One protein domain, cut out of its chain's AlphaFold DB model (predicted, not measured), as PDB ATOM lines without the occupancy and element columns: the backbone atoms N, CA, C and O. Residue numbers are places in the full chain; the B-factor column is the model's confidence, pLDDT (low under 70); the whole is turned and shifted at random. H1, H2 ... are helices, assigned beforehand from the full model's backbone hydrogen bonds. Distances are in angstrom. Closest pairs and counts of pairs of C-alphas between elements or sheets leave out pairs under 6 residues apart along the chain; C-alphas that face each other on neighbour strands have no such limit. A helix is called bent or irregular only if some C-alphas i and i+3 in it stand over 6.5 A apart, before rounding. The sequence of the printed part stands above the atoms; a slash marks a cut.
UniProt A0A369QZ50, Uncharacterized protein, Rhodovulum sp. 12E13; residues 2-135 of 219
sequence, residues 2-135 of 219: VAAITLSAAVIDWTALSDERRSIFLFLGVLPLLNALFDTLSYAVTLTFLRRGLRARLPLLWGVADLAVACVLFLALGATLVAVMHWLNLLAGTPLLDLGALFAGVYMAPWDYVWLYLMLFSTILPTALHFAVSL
ATOM      1  N   VAL A   2      37.173  10.024  13.707       74.19
ATOM      2  CA  VAL A   2      37.215  11.246  12.861       74.19
ATOM      3  C   VAL A   2      38.397  11.231  11.882       74.19
ATOM      4  O   VAL A   2      38.184  11.320  10.683       74.19
ATOM      5  N   ALA A   3      39.617  10.970  12.367       76.69
ATOM      6  CA  ALA A   3      40.801  10.846  11.510       76.69
ATOM      7  C   ALA A   3      40.685   9.739  10.444       76.69
ATOM      8  O   ALA A   3      41.214   9.891   9.351       76.69
ATOM      9  N   ALA A   4      39.969   8.646  10.736       78.06
ATOM     10  CA  ALA A   4      39.739   7.575   9.769       78.06
ATOM     11  C   ALA A   4      38.749   8.013   8.679       78.06
ATOM     12  O   ALA A   4      39.009   7.770   7.513       78.06
ATOM     13  N   ILE A   5      37.673   8.725   9.038       81.06
ATOM     14  CA  ILE A   5      36.717   9.299   8.076       81.06
ATOM     15  C   ILE A   5      37.413  10.319   7.172       81.06
ATOM     16  O   ILE A   5      37.259  10.257   5.956       81.06
ATOM     17  N   THR A   6      38.211  11.223   7.748       78.94
ATOM     18  CA  THR A   6      38.962  12.229   6.985       78.94
ATOM     19  C   THR A   6      39.984  11.578   6.052       78.94
ATOM     20  O   THR A   6      40.086  11.964   4.892       78.94
ATOM     21  N   LEU A   7      40.706  10.559   6.530       78.75
ATOM     22  CA  LEU A   7      41.677   9.825   5.721       78.75
ATOM     23  C   LEU A   7      40.994   9.041   4.592       78.75
ATOM     24  O   LEU A   7      41.448   9.093   3.456       78.75
ATOM     25  N   SER A   8      39.886   8.353   4.877       77.75
ATOM     26  CA  SER A   8      39.094   7.658   3.859       77.75
ATOM     27  C   SER A   8      38.577   8.624   2.797       77.75
ATOM     28  O   SER A   8      38.673   8.322   1.613       77.75
ATOM     29  N   ALA A   9      38.091   9.801   3.197       79.19
ATOM     30  CA  ALA A   9      37.626  10.824   2.267       79.19
ATOM     31  C   ALA A   9      38.738  11.328   1.334       79.19
ATOM     32  O   ALA A   9      38.475  11.538   0.159       79.19
ATOM     33  N   ALA A  10      39.969  11.462   1.833       78.81
ATOM     34  CA  ALA A  10      41.097  11.982   1.060       78.81
ATOM     35  C   ALA A  10      41.821  10.933   0.191       78.81
ATOM     36  O   ALA A  10      42.481  11.297  -0.777       78.81
ATOM     37  N   VAL A  11      41.767   9.646   0.558       83.44
ATOM     38  CA  VAL A  11      42.602   8.596  -0.064       83.44
ATOM     39  C   VAL A  11      41.814   7.688  -1.013       83.44
ATOM     40  O   VAL A  11      42.393   7.113  -1.932       83.44
ATOM     41  N   ILE A  12      40.508   7.519  -0.796       84.81
ATOM     42  CA  ILE A  12      39.676   6.643  -1.627       84.81
ATOM     43  C   ILE A  12      39.331   7.349  -2.943       84.81
ATOM     44  O   ILE A  12      38.932   8.510  -2.941       84.81
ATOM     45  N   ASP A  13      39.419   6.628  -4.062       85.81
ATOM     46  CA  ASP A  13      38.858   7.093  -5.333       85.81
ATOM     47  C   ASP A  13      37.332   6.952  -5.309       85.81
ATOM     48  O   ASP A  13      36.755   5.909  -5.632       85.81
ATOM     49  N   TRP A  14      36.671   8.021  -4.879       86.00
ATOM     50  CA  TRP A  14      35.220   8.066  -4.769       86.00
ATOM     51  C   TRP A  14      34.525   8.014  -6.121       86.00
ATOM     52  O   TRP A  14      33.406   7.509  -6.187       86.00
ATOM     53  N   THR A  15      35.179   8.460  -7.197       82.94
ATOM     54  CA  THR A  15      34.586   8.477  -8.541       82.94
ATOM     55  C   THR A  15      34.316   7.068  -9.068       82.94
ATOM     56  O   THR A  15      33.308   6.847  -9.737       82.94
ATOM     57  N   ALA A  16      35.145   6.098  -8.669       84.88
ATOM     58  CA  ALA A  16      35.003   4.687  -9.018       84.88
ATOM     59  C   ALA A  16      33.938   3.935  -8.192       84.88
ATOM     60  O   ALA A  16      33.607   2.787  -8.499       84.88
ATOM     61  N   LEU A  17      33.406   4.546  -7.129       86.12
ATOM     62  CA  LEU A  17      32.395   3.936  -6.265       86.12
ATOM     63  C   LEU A  17      30.976   4.295  -6.712       86.12
ATOM     64  O   LEU A  17      30.711   5.439  -7.080       86.12
ATOM     65  N   SER A  18      30.060   3.326  -6.603       87.62
ATOM     66  CA  SER A  18      28.626   3.535  -6.831       87.62
ATOM     67  C   SER A  18      28.004   4.459  -5.779       87.62
ATOM     68  O   SER A  18      28.440   4.485  -4.623       87.62
ATOM     69  N   ASP A  19      26.931   5.153  -6.157       81.56
ATOM     70  CA  ASP A  19      26.197   6.083  -5.282       81.56
ATOM     71  C   ASP A  19      25.691   5.417  -3.997       81.56
ATOM     72  O   ASP A  19      25.705   6.019  -2.921       81.56
ATOM     73  N   GLU A  20      25.319   4.138  -4.074       85.38
ATOM     74  CA  GLU A  20      24.908   3.341  -2.917       85.38
ATOM     75  C   GLU A  20      26.031   3.234  -1.874       85.38
ATOM     76  O   GLU A  20      25.808   3.458  -0.686       85.38
ATOM     77  N   ARG A  21      27.271   2.963  -2.301       85.75
ATOM     78  CA  ARG A  21      28.416   2.838  -1.384       85.75
ATOM     79  C   ARG A  21      28.792   4.177  -0.759       85.75
ATOM     80  O   ARG A  21      29.127   4.214   0.425       85.75
ATOM     81  N   ARG A  22      28.705   5.267  -1.531       85.50
ATOM     82  CA  ARG A  22      28.899   6.636  -1.022       85.50
ATOM     83  C   ARG A  22      27.851   6.959   0.045       85.50
ATOM     84  O   ARG A  22      28.201   7.392   1.140       85.50
ATOM     85  N   SER A  23      26.589   6.635  -0.228       84.44
ATOM     86  CA  SER A  23      25.472   6.830   0.702       84.44
ATOM     87  C   SER A  23      25.635   6.012   1.985       84.44
ATOM     88  O   SER A  23      25.460   6.548   3.075       84.44
ATOM     89  N   ILE A  24      26.044   4.741   1.884       86.50
ATOM     90  CA  ILE A  24      26.315   3.878   3.045       86.50
ATOM     91  C   ILE A  24      27.449   4.449   3.903       86.50
ATOM     92  O   ILE A  24      27.334   4.475   5.129       86.50
ATOM     93  N   PHE A  25      28.532   4.929   3.286       88.56
ATOM     94  CA  PHE A  25      29.641   5.551   4.011       88.56
ATOM     95  C   PHE A  25      29.182   6.772   4.818       88.56
ATOM     96  O   PHE A  25      29.513   6.895   5.999       88.56
ATOM     97  N   LEU A  26      28.381   7.649   4.211       87.00
ATOM     98  CA  LEU A  26      27.838   8.815   4.902       87.00
ATOM     99  C   LEU A  26      26.867   8.399   6.013       87.00
ATOM    100  O   LEU A  26      27.024   8.834   7.155       87.00
ATOM    101  N   PHE A  27      25.915   7.519   5.703       84.25
ATOM    102  CA  PHE A  27      24.828   7.134   6.600       84.25
ATOM    103  C   PHE A  27      25.273   6.285   7.793       84.25
ATOM    104  O   PHE A  27      24.727   6.448   8.877       84.25
ATOM    105  N   LEU A  28      26.258   5.397   7.628       84.75
ATOM    106  CA  LEU A  28      26.758   4.545   8.715       84.75
ATOM    107  C   LEU A  28      28.046   5.069   9.356       84.75
ATOM    108  O   LEU A  28      28.334   4.740  10.505       84.75
ATOM    109  N   GLY A  29      28.832   5.865   8.630       85.38
ATOM    110  CA  GLY A  29      30.111   6.379   9.111       85.38
ATOM    111  C   GLY A  29      30.006   7.781   9.697       85.38
ATOM    112  O   GLY A  29      30.379   8.006  10.849       85.38
ATOM    113  N   VAL A  30      29.522   8.734   8.898       87.44
ATOM    114  CA  VAL A  30      29.629  10.162   9.228       87.44
ATOM    115  C   VAL A  30      28.454  10.649  10.068       87.44
ATOM    116  O   VAL A  30      28.671  11.216  11.141       87.44
ATOM    117  N   LEU A  31      27.221  10.407   9.612       85.50
ATOM    118  CA  LEU A  31      26.013  10.897  10.286       85.50
ATOM    119  C   LEU A  31      25.885  10.366  11.727       85.50
ATOM    120  O   LEU A  31      25.700  11.182  12.630       85.50
ATOM    121  N   PRO A  32      26.058   9.056  12.007       85.12
ATOM    122  CA  PRO A  32      25.897   8.534  13.362       85.12
ATOM    123  C   PRO A  32      26.992   9.028  14.303       85.12
ATOM    124  O   PRO A  32      26.731   9.229  15.483       85.12
ATOM    125  N   LEU A  33      28.212   9.251  13.798       88.00
ATOM    126  CA  LEU A  33      29.307   9.765  14.615       88.00
ATOM    127  C   LEU A  33      29.038  11.204  15.063       88.00
ATOM    128  O   LEU A  33      29.232  11.524  16.233       88.00
ATOM    129  N   LEU A  34      28.597  12.066  14.142       88.12
ATOM    130  CA  LEU A  34      28.250  13.447  14.476       88.12
ATOM    131  C   LEU A  34      27.044  13.498  15.412       88.12
ATOM    132  O   LEU A  34      27.111  14.186  16.431       88.12
ATOM    133  N   ASN A  35      26.004  12.706  15.136       86.62
ATOM    134  CA  ASN A  35      24.858  12.587  16.033       86.62
ATOM    135  C   ASN A  35      25.293  12.127  17.430       86.62
ATOM    136  O   ASN A  35      24.978  12.798  18.400       86.62
ATOM    137  N   ALA A  36      26.116  11.080  17.550       87.25
ATOM    138  CA  ALA A  36      26.567  10.567  18.845       87.25
ATOM    139  C   ALA A  36      27.337  11.607  19.683       87.25
ATOM    140  O   ALA A  36      27.215  11.631  20.912       87.25
ATOM    141  N   LEU A  37      28.125  12.481  19.042       90.00
ATOM    142  CA  LEU A  37      28.819  13.575  19.729       90.00
ATOM    143  C   LEU A  37      27.825  14.593  20.302       90.00
ATOM    144  O   LEU A  37      27.920  14.955  21.479       90.00
ATOM    145  N   PHE A  38      26.860  15.024  19.489       90.56
ATOM    146  CA  PHE A  38      25.820  15.961  19.916       90.56
ATOM    147  C   PHE A  38      24.872  15.345  20.946       90.56
ATOM    148  O   PHE A  38      24.533  16.014  21.917       90.56
ATOM    149  N   ASP A  39      24.523  14.068  20.809       88.19
ATOM    150  CA  ASP A  39      23.701  13.323  21.761       88.19
ATOM    151  C   ASP A  39      24.393  13.221  23.120       88.19
ATOM    152  O   ASP A  39      23.763  13.431  24.154       88.19
ATOM    153  N   THR A  40      25.706  12.973  23.142       90.75
ATOM    154  CA  THR A  40      26.487  12.946  24.389       90.75
ATOM    155  C   THR A  40      26.474  14.310  25.080       90.75
ATOM    156  O   THR A  40      26.284  14.394  26.297       90.75
ATOM    157  N   LEU A  41      26.658  15.389  24.313       91.50
ATOM    158  CA  LEU A  41      26.615  16.754  24.836       91.50
ATOM    159  C   LEU A  41      25.215  17.117  25.349       91.50
ATOM    160  O   LEU A  41      25.078  17.605  26.471       91.50
ATOM    161  N   SER A  42      24.188  16.833  24.550       89.75
ATOM    162  CA  SER A  42      22.777  17.030  24.881       89.75
ATOM    163  C   SER A  42      22.416  16.288  26.169       89.75
ATOM    164  O   SER A  42      21.940  16.892  27.128       89.75
ATOM    165  N   TYR A  43      22.793  15.011  26.271       89.31
ATOM    166  CA  TYR A  43      22.604  14.200  27.471       89.31
ATOM    167  C   TYR A  43      23.282  14.803  28.710       89.31
ATOM    168  O   TYR A  43      22.680  14.857  29.787       89.31
ATOM    169  N   ALA A  44      24.523  15.286  28.582       92.62
ATOM    170  CA  ALA A  44      25.238  15.916  29.690       92.62
ATOM    171  C   ALA A  44      24.539  17.200  30.177       92.62
ATOM    172  O   ALA A  44      24.460  17.447  31.391       92.62
ATOM    173  N   VAL A  45      23.994  17.998  29.252       91.38
ATOM    174  CA  VAL A  45      23.193  19.192  29.563       91.38
ATOM    175  C   VAL A  45      21.907  18.801  30.282       91.38
ATOM    176  O   VAL A  45      21.681  19.271  31.402       91.38
ATOM    177  N   THR A  46      21.123  17.888  29.708       89.56
ATOM    178  CA  THR A  46      19.863  17.417  30.295       89.56
ATOM    179  C   THR A  46      20.075  16.854  31.690       89.56
ATOM    180  O   THR A  46      19.366  17.223  32.627       89.56
ATOM    181  N   LEU A  47      21.113  16.039  31.900       90.75
ATOM    182  CA  LEU A  47      21.439  15.510  33.223       90.75
ATOM    183  C   LEU A  47      21.784  16.624  34.224       90.75
ATOM    184  O   LEU A  47      21.378  16.573  35.391       90.75
ATOM    185  N   THR A  48      22.518  17.646  33.786       92.62
ATOM    186  CA  THR A  48      22.875  18.801  34.620       92.62
ATOM    187  C   THR A  48      21.638  19.607  35.007       92.62
ATOM    188  O   THR A  48      21.471  19.957  36.181       92.62
ATOM    189  N   PHE A  49      20.747  19.884  34.056       91.12
ATOM    190  CA  PHE A  49      19.536  20.665  34.295       91.12
ATOM    191  C   PHE A  49      18.512  19.889  35.106       91.12
ATOM    192  O   PHE A  49      17.931  20.463  36.022       91.12
ATOM    193  N   LEU A  50      18.380  18.580  34.894       88.12
ATOM    194  CA  LEU A  50      17.555  17.711  35.728       88.12
ATOM    195  C   LEU A  50      18.009  17.761  37.194       88.12
ATOM    196  O   LEU A  50      17.204  18.007  38.093       88.12
ATOM    197  N   ARG A  51      19.316  17.605  37.452       90.88
ATOM    198  CA  ARG A  51      19.880  17.683  38.814       90.88
ATOM    199  C   ARG A  51      19.633  19.041  39.471       90.88
ATOM    200  O   ARG A  51      19.372  19.096  40.674       90.88
ATOM    201  N   ARG A  52      19.716  20.134  38.706       90.31
ATOM    202  CA  ARG A  52      19.397  21.489  39.193       90.31
ATOM    203  C   ARG A  52      17.896  21.671  39.425       90.31
ATOM    204  O   ARG A  52      17.513  22.204  40.464       90.31
ATOM    205  N   GLY A  53      17.064  21.165  38.521       87.50
ATOM    206  CA  GLY A  53      15.607  21.216  38.582       87.50
ATOM    207  C   GLY A  53      15.041  20.528  39.818       87.50
ATOM    208  O   GLY A  53      14.187  21.101  40.485       87.50
ATOM    209  N   LEU A  54      15.593  19.372  40.201       86.38
ATOM    210  CA  LEU A  54      15.198  18.651  41.420       86.38
ATOM    211  C   LEU A  54      15.437  19.444  42.716       86.38
ATOM    212  O   LEU A  54      14.781  19.187  43.722       86.38
ATOM    213  N   ARG A  55      16.372  20.400  42.712       88.69
ATOM    214  CA  ARG A  55      16.690  21.255  43.871       88.69
ATOM    215  C   ARG A  55      16.017  22.627  43.799       88.69
ATOM    216  O   ARG A  55      16.106  23.402  44.750       88.69
ATOM    217  N   ALA A  56      15.386  22.957  42.676       86.00
ATOM    218  CA  ALA A  56      14.824  24.274  42.427       86.00
ATOM    219  C   ALA A  56      13.383  24.391  42.935       86.00
ATOM    220  O   ALA A  56      12.615  23.435  42.933       86.00
ATOM    221  N   ARG A  57      12.982  25.615  43.302       80.69
ATOM    222  CA  ARG A  57      11.584  25.924  43.658       80.69
ATOM    223  C   ARG A  57      10.635  25.836  42.460       80.69
ATOM    224  O   ARG A  57       9.456  25.560  42.645       80.69
ATOM    225  N   LEU A  58      11.153  26.078  41.254       81.69
ATOM    226  CA  LEU A  58      10.415  26.035  39.991       81.69
ATOM    227  C   LEU A  58      11.130  25.094  39.004       81.69
ATOM    228  O   LEU A  58      11.886  25.565  38.152       81.69
ATOM    229  N   PRO A  59      10.920  23.769  39.107       81.75
ATOM    230  CA  PRO A  59      11.556  22.784  38.225       81.75
ATOM    231  C   PRO A  59      11.237  23.004  36.741       81.75
ATOM    232  O   PRO A  59      12.081  22.749  35.888       81.75
ATOM    233  N   LEU A  60      10.050  23.547  36.438       82.06
ATOM    234  CA  LEU A  60       9.600  23.819  35.072       82.06
ATOM    235  C   LEU A  60      10.546  24.762  34.314       82.06
ATOM    236  O   LEU A  60      10.784  24.546  33.131       82.06
ATOM    237  N   LEU A  61      11.138  25.758  34.985       86.19
ATOM    238  CA  LEU A  61      12.084  26.679  34.344       86.19
ATOM    239  C   LEU A  61      13.323  25.949  33.816       86.19
ATOM    240  O   LEU A  61      13.826  26.287  32.749       86.19
ATOM    241  N   TRP A  62      13.787  24.923  34.531       88.19
ATOM    242  CA  TRP A  62      14.915  24.103  34.091       88.19
ATOM    243  C   TRP A  62      14.538  23.182  32.933       88.19
ATOM    244  O   TRP A  62      15.367  22.979  32.056       88.19
ATOM    245  N   GLY A  63      13.297  22.685  32.890       85.75
ATOM    246  CA  GLY A  63      12.784  21.937  31.737       85.75
ATOM    247  C   GLY A  63      12.655  22.804  30.480       85.75
ATOM    248  O   GLY A  63      13.038  22.379  29.397       85.75
ATOM    249  N   VAL A  64      12.187  24.049  30.622       87.06
ATOM    250  CA  VAL A  64      12.137  25.016  29.509       87.06
ATOM    251  C   VAL A  64      13.545  25.381  29.036       87.06
ATOM    252  O   VAL A  64      13.794  25.431  27.834       87.06
ATOM    253  N   ALA A  65      14.481  25.600  29.964       90.69
ATOM    254  CA  ALA A  65      15.876  25.860  29.619       90.69
ATOM    255  C   ALA A  65      16.529  24.661  28.909       90.69
ATOM    256  O   ALA A  65      17.277  24.865  27.957       90.69
ATOM    257  N   ASP A  66      16.241  23.431  29.344       89.56
ATOM    258  CA  ASP A  66      16.744  22.201  28.717       89.56
ATOM    259  C   ASP A  66      16.256  22.088  27.274       89.56
ATOM    260  O   ASP A  66      17.062  21.943  26.359       89.56
ATOM    261  N   LEU A  67      14.953  22.287  27.054       88.50
ATOM    262  CA  LEU A  67      14.365  22.297  25.717       88.50
ATOM    263  C   LEU A  67      14.980  23.390  24.829       88.50
ATOM    264  O   LEU A  67      15.294  23.134  23.669       88.50
ATOM    265  N   ALA A  68      15.197  24.594  25.368       90.69
ATOM    266  CA  ALA A  68      15.826  25.683  24.625       90.69
ATOM    267  C   ALA A  68      17.262  25.336  24.200       90.69
ATOM    268  O   ALA A  68      17.627  25.544  23.042       90.69
ATOM    269  N   VAL A  69      18.070  24.767  25.103       92.00
ATOM    270  CA  VAL A  69      19.432  24.325  24.767       92.00
ATOM    271  C   VAL A  69      19.399  23.167  23.770       92.00
ATOM    272  O   VAL A  69      20.195  23.168  22.835       92.00
ATOM    273  N   ALA A  70      18.461  22.229  23.900       90.00
ATOM    274  CA  ALA A  70      18.293  21.139  22.944       90.00
ATOM    275  C   ALA A  70      17.971  21.653  21.532       90.00
ATOM    276  O   ALA A  70      18.577  21.187  20.571       90.00
ATOM    277  N   CYS A  71      17.101  22.662  21.393       89.25
ATOM    278  CA  CYS A  71      16.840  23.316  20.107       89.25
ATOM    279  C   CYS A  71      18.105  23.963  19.520       89.25
ATOM    280  O   CYS A  71      18.371  23.829  18.329       89.25
ATOM    281  N   VAL A  72      18.914  24.635  20.346       92.31
ATOM    282  CA  VAL A  72      20.178  25.241  19.894       92.31
ATOM    283  C   VAL A  72      21.176  24.172  19.446       92.31
ATOM    284  O   VAL A  72      21.765  24.303  18.375       92.31
ATOM    285  N   LEU A  73      21.347  23.101  20.225       91.94
ATOM    286  CA  LEU A  73      22.218  21.978  19.864       91.94
ATOM    287  C   LEU A  73      21.748  21.288  18.582       91.94
ATOM    288  O   LEU A  73      22.576  20.914  17.760       91.94
ATOM    289  N   PHE A  74      20.438  21.173  18.384       89.88
ATOM    290  CA  PHE A  74      19.843  20.616  17.175       89.88
ATOM    291  C   PHE A  74      20.146  21.461  15.926       89.88
ATOM    292  O   PHE A  74      20.573  20.926  14.903       89.88
ATOM    293  N   LEU A  75      19.996  22.788  16.010       90.88
ATOM    294  CA  LEU A  75      20.375  23.696  14.919       90.88
ATOM    295  C   LEU A  75      21.892  23.662  14.663       90.88
ATOM    296  O   LEU A  75      22.340  23.626  13.520       90.88
ATOM    297  N   ALA A  76      22.701  23.610  15.721       92.06
ATOM    298  CA  ALA A  76      24.149  23.485  15.595       92.06
ATOM    299  C   ALA A  76      24.568  22.149  14.950       92.06
ATOM    300  O   ALA A  76      25.495  22.132  14.137       92.06
ATOM    301  N   LEU A  77      23.871  21.048  15.252       90.94
ATOM    302  CA  LEU A  77      24.069  19.752  14.603       90.94
ATOM    303  C   LEU A  77      23.772  19.848  13.105       90.94
ATOM    304  O   LEU A  77      24.601  19.430  12.301       90.94
ATOM    305  N   GLY A  78      22.642  20.452  12.721       89.75
ATOM    306  CA  GLY A  78      22.292  20.670  11.316       89.75
ATOM    307  C   GLY A  78      23.357  21.470  10.556       89.75
ATOM    308  O   GLY A  78      23.819  21.032   9.504       89.75
ATOM    309  N   ALA A  79      23.828  22.585  11.123       91.19
ATOM    310  CA  ALA A  79      24.913  23.373  10.535       91.19
ATOM    311  C   ALA A  79      26.231  22.587  10.432       91.19
ATOM    312  O   ALA A  79      26.910  22.635   9.405       91.19
ATOM    313  N   THR A  80      26.571  21.814  11.467       91.44
ATOM    314  CA  THR A  80      27.777  20.973  11.484       91.44
ATOM    315  C   THR A  80      27.709  19.882  10.421       91.44
ATOM    316  O   THR A  80      28.698  19.633   9.739       91.44
ATOM    317  N   LEU A  81      26.546  19.252  10.241       89.75
ATOM    318  CA  LEU A  81      26.325  18.241   9.211       89.75
ATOM    319  C   LEU A  81      26.580  18.811   7.817       89.75
ATOM    320  O   LEU A  81      27.352  18.230   7.060       89.75
ATOM    321  N   VAL A  82      26.000  19.968   7.499       90.62
ATOM    322  CA  VAL A  82      26.201  20.633   6.202       90.62
ATOM    323  C   VAL A  82      27.672  20.997   5.993       90.62
ATOM    324  O   VAL A  82      28.232  20.677   4.945       90.62
ATOM    325  N   ALA A  83      28.325  21.580   7.002       90.38
ATOM    326  CA  ALA A  83      29.740  21.943   6.933       90.38
ATOM    327  C   ALA A  83      30.655  20.723   6.728       90.38
ATOM    328  O   ALA A  83      31.562  20.758   5.898       90.38
ATOM    329  N   VAL A  84      30.411  19.622   7.449       90.38
ATOM    330  CA  VAL A  84      31.197  18.390   7.307       90.38
ATOM    331  C   VAL A  84      30.944  17.727   5.956       90.38
ATOM    332  O   VAL A  84      31.899  17.280   5.330       90.38
ATOM    333  N   MET A  85      29.700  17.683   5.469       90.25
ATOM    334  CA  MET A  85      29.402  17.155   4.131       90.25
ATOM    335  C   MET A  85      30.112  17.960   3.045       90.25
ATOM    336  O   MET A  85      30.745  17.381   2.166       90.25
ATOM    337  N   HIS A  86      30.067  19.290   3.140       88.50
ATOM    338  CA  HIS A  86      30.788  20.168   2.228       88.50
ATOM    339  C   HIS A  86      32.302  19.896   2.270       88.50
ATOM    340  O   HIS A  86      32.920  19.662   1.234       88.50
ATOM    341  N   TRP A  87      32.893  19.831   3.466       89.00
ATOM    342  CA  TRP A  87      34.311  19.511   3.646       89.00
ATOM    343  C   TRP A  87      34.702  18.148   3.052       89.00
ATOM    344  O   TRP A  87      35.736  18.024   2.398       89.00
ATOM    345  N   LEU A  88      33.871  17.120   3.235       88.88
ATOM    346  CA  LEU A  88      34.122  15.793   2.670       88.88
ATOM    347  C   LEU A  88      34.011  15.780   1.142       88.88
ATOM    348  O   LEU A  88      34.823  15.120   0.501       88.88
ATOM    349  N   ASN A  89      33.069  16.527   0.558       89.31
ATOM    350  CA  ASN A  89      32.978  16.701  -0.895       89.31
ATOM    351  C   ASN A  89      34.248  17.354  -1.463       89.31
ATOM    352  O   ASN A  89      34.741  16.924  -2.505       89.31
ATOM    353  N   LEU A  90      34.803  18.359  -0.767       87.12
ATOM    354  CA  LEU A  90      36.068  18.992  -1.159       87.12
ATOM    355  C   LEU A  90      37.232  17.995  -1.128       87.12
ATOM    356  O   LEU A  90      37.994  17.920  -2.088       87.12
ATOM    357  N   LEU A  91      37.352  17.207  -0.054       87.06
ATOM    358  CA  LEU A  91      38.408  16.198   0.076       87.06
ATOM    359  C   LEU A  91      38.286  15.072  -0.957       87.06
ATOM    360  O   LEU A  91      39.301  14.597  -1.457       87.06
ATOM    361  N   ALA A  92      37.060  14.659  -1.275       85.94
ATOM    362  CA  ALA A  92      36.792  13.602  -2.242       85.94
ATOM    363  C   ALA A  92      36.966  14.054  -3.703       85.94
ATOM    364  O   ALA A  92      36.987  13.210  -4.598       85.94
ATOM    365  N   GLY A  93      37.030  15.366  -3.969       82.25
ATOM    366  CA  GLY A  93      37.087  15.930  -5.324       82.25
ATOM    367  C   GLY A  93      35.823  15.690  -6.165       82.25
ATOM    368  O   GLY A  93      35.804  15.977  -7.360       82.25
ATOM    369  N   THR A  94      34.763  15.150  -5.561       83.06
ATOM    370  CA  THR A  94      33.485  14.805  -6.193       83.06
ATOM    371  C   THR A  94      32.371  14.904  -5.147       83.06
ATOM    372  O   THR A  94      32.631  14.658  -3.964       83.06
ATOM    373  N   PRO A  95      31.129  15.264  -5.524       84.88
ATOM    374  CA  PRO A  95      30.022  15.266  -4.577       84.88
ATOM    375  C   PRO A  95      29.740  13.841  -4.073       84.88
ATOM    376  O   PRO A  95      29.254  12.980  -4.807       84.88
ATOM    377  N   LEU A  96      30.033  13.600  -2.793       85.44
ATOM    378  CA  LEU A  96      29.561  12.431  -2.047       85.44
ATOM    379  C   LEU A  96      28.069  12.567  -1.731       85.44
ATOM    380  O   LEU A  96      27.338  11.581  -1.760       85.44
ATOM    381  N   LEU A  97      27.638  13.798  -1.446       86.31
ATOM    382  CA  LEU A  97      26.244  14.206  -1.330       86.31
ATOM    383  C   LEU A  97      26.083  15.584  -1.974       86.31
ATOM    384  O   LEU A  97      26.735  16.543  -1.556       86.31
ATOM    385  N   ASP A  98      25.212  15.690  -2.976       86.44
ATOM    386  CA  ASP A  98      24.896  16.971  -3.607       86.44
ATOM    387  C   ASP A  98      23.956  17.784  -2.706       86.44
ATOM    388  O   ASP A  98      22.735  17.630  -2.729       86.44
ATOM    389  N   LEU A  99      24.549  18.650  -1.881       86.38
ATOM    390  CA  LEU A  99      23.816  19.529  -0.971       86.38
ATOM    391  C   LEU A  99      22.922  20.528  -1.722       86.38
ATOM    392  O   LEU A  99      21.860  20.883  -1.217       86.38
ATOM    393  N   GLY A 100      23.320  20.968  -2.921       84.56
ATOM    394  CA  GLY A 100      22.537  21.904  -3.726       84.56
ATOM    395  C   GLY A 100      21.249  21.261  -4.229       84.56
ATOM    396  O   GLY A 100      20.161  21.797  -4.008       84.56
ATOM    397  N   ALA A 101      21.365  20.072  -4.824       85.06
ATOM    398  CA  ALA A 101      20.215  19.277  -5.243       85.06
ATOM    399  C   ALA A 101      19.337  18.870  -4.050       85.06
ATOM    400  O   ALA A 101      18.111  18.906  -4.152       85.06
ATOM    401  N   LEU A 102      19.947  18.538  -2.904       87.06
ATOM    402  CA  LEU A 102      19.230  18.196  -1.676       87.06
ATOM    403  C   LEU A 102      18.348  19.352  -1.193       87.06
ATOM    404  O   LEU A 102      17.154  19.162  -0.983       87.06
ATOM    405  N   PHE A 103      18.911  20.554  -1.037       87.25
ATOM    406  CA  PHE A 103      18.151  21.711  -0.560       87.25
ATOM    407  C   PHE A 103      17.088  22.166  -1.560       87.25
ATOM    408  O   PHE A 103      15.973  22.485  -1.150       87.25
ATOM    409  N   ALA A 104      17.397  22.145  -2.860       86.12
ATOM    410  CA  ALA A 104      16.415  22.439  -3.900       86.12
ATOM    411  C   ALA A 104      15.250  21.436  -3.871       86.12
ATOM    412  O   ALA A 104      14.088  21.834  -3.934       86.12
ATOM    413  N   GLY A 105      15.549  20.146  -3.713       85.88
ATOM    414  CA  GLY A 105      14.545  19.096  -3.596       85.88
ATOM    415  C   GLY A 105      13.667  19.251  -2.355       85.88
ATOM    416  O   GLY A 105      12.445  19.204  -2.464       85.88
ATOM    417  N   VAL A 106      14.270  19.522  -1.194       86.38
ATOM    418  CA  VAL A 106      13.539  19.792   0.055       86.38
ATOM    419  C   VAL A 106      12.591  20.985  -0.100       86.38
ATOM    420  O   VAL A 106      11.478  20.951   0.418       86.38
ATOM    421  N   TYR A 107      13.002  22.025  -0.828       84.25
ATOM    422  CA  TYR A 107      12.169  23.201  -1.072       84.25
ATOM    423  C   TYR A 107      11.007  22.917  -2.038       84.25
ATOM    424  O   TYR A 107       9.881  23.350  -1.797       84.25
ATOM    425  N   MET A 108      11.264  22.184  -3.126       89.19
ATOM    426  CA  MET A 108      10.288  21.966  -4.203       89.19
ATOM    427  C   MET A 108       9.318  20.810  -3.923       89.19
ATOM    428  O   MET A 108       8.156  20.875  -4.320       89.19
ATOM    429  N   ALA A 109       9.780  19.756  -3.249       90.00
ATOM    430  CA  ALA A 109       9.021  18.536  -2.978       90.00
ATOM    431  C   ALA A 109       9.323  17.993  -1.564       90.00
ATOM    432  O   ALA A 109       9.828  16.880  -1.417       90.00
ATOM    433  N   PRO A 110       8.999  18.736  -0.488       85.50
ATOM    434  CA  PRO A 110       9.403  18.398   0.885       85.50
ATOM    435  C   PRO A 110       8.957  17.001   1.344       85.50
ATOM    436  O   PRO A 110       9.626  16.369   2.162       85.50
ATOM    437  N   TRP A 111       7.842  16.496   0.808       89.62
ATOM    438  CA  TRP A 111       7.299  15.181   1.153       89.62
ATOM    439  C   TRP A 111       8.176  14.011   0.688       89.62
ATOM    440  O   TRP A 111       8.207  12.981   1.359       89.62
ATOM    441  N   ASP A 112       8.960  14.186  -0.376       88.19
ATOM    442  CA  ASP A 112       9.901  13.163  -0.855       88.19
ATOM    443  C   ASP A 112      11.123  13.037   0.073       88.19
ATOM    444  O   ASP A 112      11.835  12.032   0.087       88.19
ATOM    445  N   TYR A 113      11.331  14.045   0.923       84.38
ATOM    446  CA  TYR A 113      12.448  14.153   1.854       84.38
ATOM    447  C   TYR A 113      12.033  13.937   3.316       84.38
ATOM    448  O   TYR A 113      12.803  14.229   4.230       84.38
ATOM    449  N   VAL A 114      10.851  13.353   3.571       82.38
ATOM    450  CA  VAL A 114      10.378  12.996   4.928       82.38
ATOM    451  C   VAL A 114      11.405  12.183   5.708       82.38
ATOM    452  O   VAL A 114      11.564  12.387   6.909       82.38
ATOM    453  N   TRP A 115      12.160  11.315   5.042       79.06
ATOM    454  CA  TRP A 115      13.221  10.538   5.675       79.06
ATOM    455  C   TRP A 115      14.329  11.415   6.293       79.06
ATOM    456  O   TRP A 115      14.817  11.073   7.368       79.06
ATOM    457  N   LEU A 116      14.686  12.559   5.683       77.38
ATOM    458  CA  LEU A 116      15.649  13.513   6.254       77.38
ATOM    459  C   LEU A 116      15.093  14.126   7.528       77.38
ATOM    460  O   LEU A 116      15.799  14.213   8.528       77.38
ATOM    461  N   TYR A 117      13.823  14.527   7.494       77.12
ATOM    462  CA  TYR A 117      13.143  15.076   8.655       77.12
ATOM    463  C   TYR A 117      13.054  14.038   9.774       77.12
ATOM    464  O   TYR A 117      13.406  14.344  10.907       77.12
ATOM    465  N   LEU A 118      12.672  12.796   9.472       77.62
ATOM    466  CA  LEU A 118      12.631  11.716  10.458       77.62
ATOM    467  C   LEU A 118      14.012  11.439  11.049       77.62
ATOM    468  O   LEU A 118      14.140  11.346  12.263       77.62
ATOM    469  N   MET A 119      15.051  11.357  10.220       76.75
ATOM    470  CA  MET A 119      16.416  11.126  10.682       76.75
ATOM    471  C   MET A 119      16.911  12.282  11.555       76.75
ATOM    472  O   MET A 119      17.390  12.044  12.660       76.75
ATOM    473  N   LEU A 120      16.766  13.526  11.098       74.75
ATOM    474  CA  LEU A 120      17.236  14.697  11.826       74.75
ATOM    475  C   LEU A 120      16.436  14.868  13.125       74.75
ATOM    476  O   LEU A 120      17.010  14.807  14.211       74.75
ATOM    477  N   PHE A 121      15.106  14.981  13.041       78.38
ATOM    478  CA  PHE A 121      14.229  15.208  14.195       78.38
ATOM    479  C   PHE A 121      14.102  14.002  15.138       78.38
ATOM    480  O   PHE A 121      13.651  14.179  16.270       78.38
ATOM    481  N   SER A 122      14.538  12.797  14.751       74.62
ATOM    482  CA  SER A 122      14.582  11.657  15.682       74.62
ATOM    483  C   SER A 122      15.427  11.934  16.926       74.62
ATOM    484  O   SER A 122      15.152  11.364  17.975       74.62
ATOM    485  N   THR A 123      16.403  12.842  16.840       71.44
ATOM    486  CA  THR A 123      17.280  13.218  17.961       71.44
ATOM    487  C   THR A 123      16.601  14.173  18.947       71.44
ATOM    488  O   THR A 123      16.791  14.056  20.156       71.44
ATOM    489  N   ILE A 124      15.745  15.083  18.467       77.31
ATOM    490  CA  ILE A 124      14.993  16.007  19.333       77.31
ATOM    491  C   ILE A 124      13.716  15.370  19.891       77.31
ATOM    492  O   ILE A 124      13.211  15.797  20.931       77.31
ATOM    493  N   LEU A 125      13.199  14.327  19.232       77.62
ATOM    494  CA  LEU A 125      11.953  13.670  19.611       77.62
ATOM    495  C   LEU A 125      11.979  13.097  21.045       77.62
ATOM    496  O   LEU A 125      11.045  13.405  21.789       77.62
ATOM    497  N   PRO A 126      13.012  12.351  21.501       75.00
ATOM    498  CA  PRO A 126      13.120  11.916  22.892       75.00
ATOM    499  C   PRO A 126      13.096  13.082  23.883       75.00
ATOM    500  O   PRO A 126      12.400  13.009  24.892       75.00
ATOM    501  N   THR A 127      13.795  14.180  23.585       77.94
ATOM    502  CA  THR A 127      13.819  15.376  24.440       77.94
ATOM    503  C   THR A 127      12.447  16.039  24.522       77.94
ATOM    504  O   THR A 127      11.990  16.378  25.614       77.94
ATOM    505  N   ALA A 128      11.740  16.157  23.396       78.00
ATOM    506  CA  ALA A 128      10.371  16.660  23.366       78.00
ATOM    507  C   ALA A 128       9.412  15.758  24.165       78.00
ATOM    508  O   ALA A 128       8.561  16.255  24.902       78.00
ATOM    509  N   LEU A 129       9.585  14.436  24.080       77.94
ATOM    510  CA  LEU A 129       8.827  13.452  24.859       77.94
ATOM    511  C   LEU A 129       9.111  13.568  26.361       77.94
ATOM    512  O   LEU A 129       8.174  13.598  27.157       77.94
ATOM    513  N   HIS A 130      10.378  13.692  26.764       75.88
ATOM    514  CA  HIS A 130      10.754  13.923  28.161       75.88
ATOM    515  C   HIS A 130      10.154  15.221  28.695       75.88
ATOM    516  O   HIS A 130       9.598  15.234  29.797       75.88
ATOM    517  N   PHE A 131      10.209  16.294  27.903       80.94
ATOM    518  CA  PHE A 131       9.557  17.547  28.247       80.94
ATOM    519  C   PHE A 131       8.049  17.337  28.419       80.94
ATOM    520  O   PHE A 131       7.528  17.672  29.479       80.94
ATOM    521  N   ALA A 132       7.368  16.689  27.468       79.31
ATOM    522  CA  ALA A 132       5.933  16.404  27.543       79.31
ATOM    523  C   ALA A 132       5.548  15.596  28.793       79.31
ATOM    524  O   ALA A 132       4.595  15.946  29.488       79.31
ATOM    525  N   VAL A 133       6.322  14.565  29.143       77.44
ATOM    526  CA  VAL A 133       6.125  13.799  30.384       77.44
ATOM    527  C   VAL A 133       6.352  14.680  31.616       77.44
ATOM    528  O   VAL A 133       5.584  14.608  32.575       77.44
ATOM    529  N   SER A 134       7.354  15.565  31.596       77.44
ATOM    530  CA  SER A 134       7.609  16.499  32.699       77.44
ATOM    531  C   SER A 134       6.456  17.486  32.930       77.44
ATOM    532  O   SER A 134       6.240  17.917  34.066       77.44
ATOM    533  N   LEU A 135       5.652  17.781  31.896       78.62
ATOM    534  CA  LEU A 135       4.476  18.648  32.011       78.62
ATOM    535  C   LEU A 135       3.392  18.059  32.920       78.62
ATOM    536  O   LEU A 135       2.637  18.810  33.537       78.62
TER     537      LEU A 135
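What this domain is: This is residues 2 to 135 of the 219 residues of an uncharacterized protein of Rhodovulum sp. 12E13 (UniProt A0A369QZ50). A long helical hairpin, H2 and H3, makes the length of the domain, with H6 side by side with the first part of H3 and H1 beside its last part. H4 and H5 make a V on the hairpin's flank, leading away from H3 and back to H6, and the tip of the V, residues 107 to 112, sticks out. The printed part has 134 residues with six named helices, H1 to H6 in chain order, and no named strand; the class is all helix, and the helix packing is mostly aligned. The whole is loose, with a radius of gyration of the C-alphas of 18.1 A, and flat, spanning 61 by 36 by 18 A.

How they stand to each other: H2, residues 19 to 53, is the longest helix by residues, with 35; by its hydrogen bonds it was assigned as one helix, but it is bent, with C-alphas 28 and 31 6.6 A apart. Its arms, H2a at residues 19 to 28 and H2b at residues 31 to 53, stand at a shallow tilt of 23 degrees. H2b forms a helical hairpin with H3, residues 59 to 92; they touch, opposite ways at a shallow tilt of 16 degrees, and their closest C-alphas, of Gly 53 and Pro 59, are 4.4 A apart. H2a and H3 are apart. H3 is the hub, touching four helices. With residues 60 to 74 alone it touches H6, residues 124 to 135, opposite ways at a shallow tilt of 1 degree; the closest C-alphas, of Gly 63 and Phe 131, are 6.5 A apart. H2b and H6 are near each other. With residues 88 to 92 alone H3 touches H1, residues 2 to 11, the same way at a shallow tilt of 22 degrees; the C-alphas of Ala 10 and Leu 91, the closest, are 5.1 A apart. H4, residues 99 to 108, only just touches H3, with 3 pairs of C-alphas within 8 A, the closest those of Val 82 and Leu 99 at 7.6 A; the tilt is steep, 55 degrees. H4 and H5, residues 110 to 121, only just touch, with 3 pairs, and only at the corner, at a steep tilt of 62 degrees; their closest C-alphas, of Val 106 and Tyr 113, are 6.0 A apart. H5 and H6 meet only through their link. Every O i to N i+4 pair is within hydrogen-bond range in H1, H2a, H2b, H3, H4 and H6, and 5 of 8 are in H5.

Where its parts are: H1 begins at C-alpha 2, (37.215, 11.246, 12.861), and is 14.3 A long. H2a is 14.1 A and H2b 31.9 A from first to last C-alpha. H3 runs 48.6 A, from (11.556, 22.784, 38.225) to (36.792, 13.602, -2.242). H4 is 14.1 A long, and H5 14.5 A; H5 is irregular, with C-alphas 112 and 115 7.8 A apart. H6 is 16.7 A long and ends at C-alpha 135, (4.476, 18.648, 32.011).

The domain as a whole: The two C-alphas farthest apart, of Ala 16 and Arg 57, are 61.4 A apart. The printed part has no cut. The links H2 to H3, H4 to H5 and H5 to H6 are tight, H1 to H2 and H3 to H4 are short, and no link is long. The mean pLDDT of the printed part is 85.3, and no printed residue is under 70.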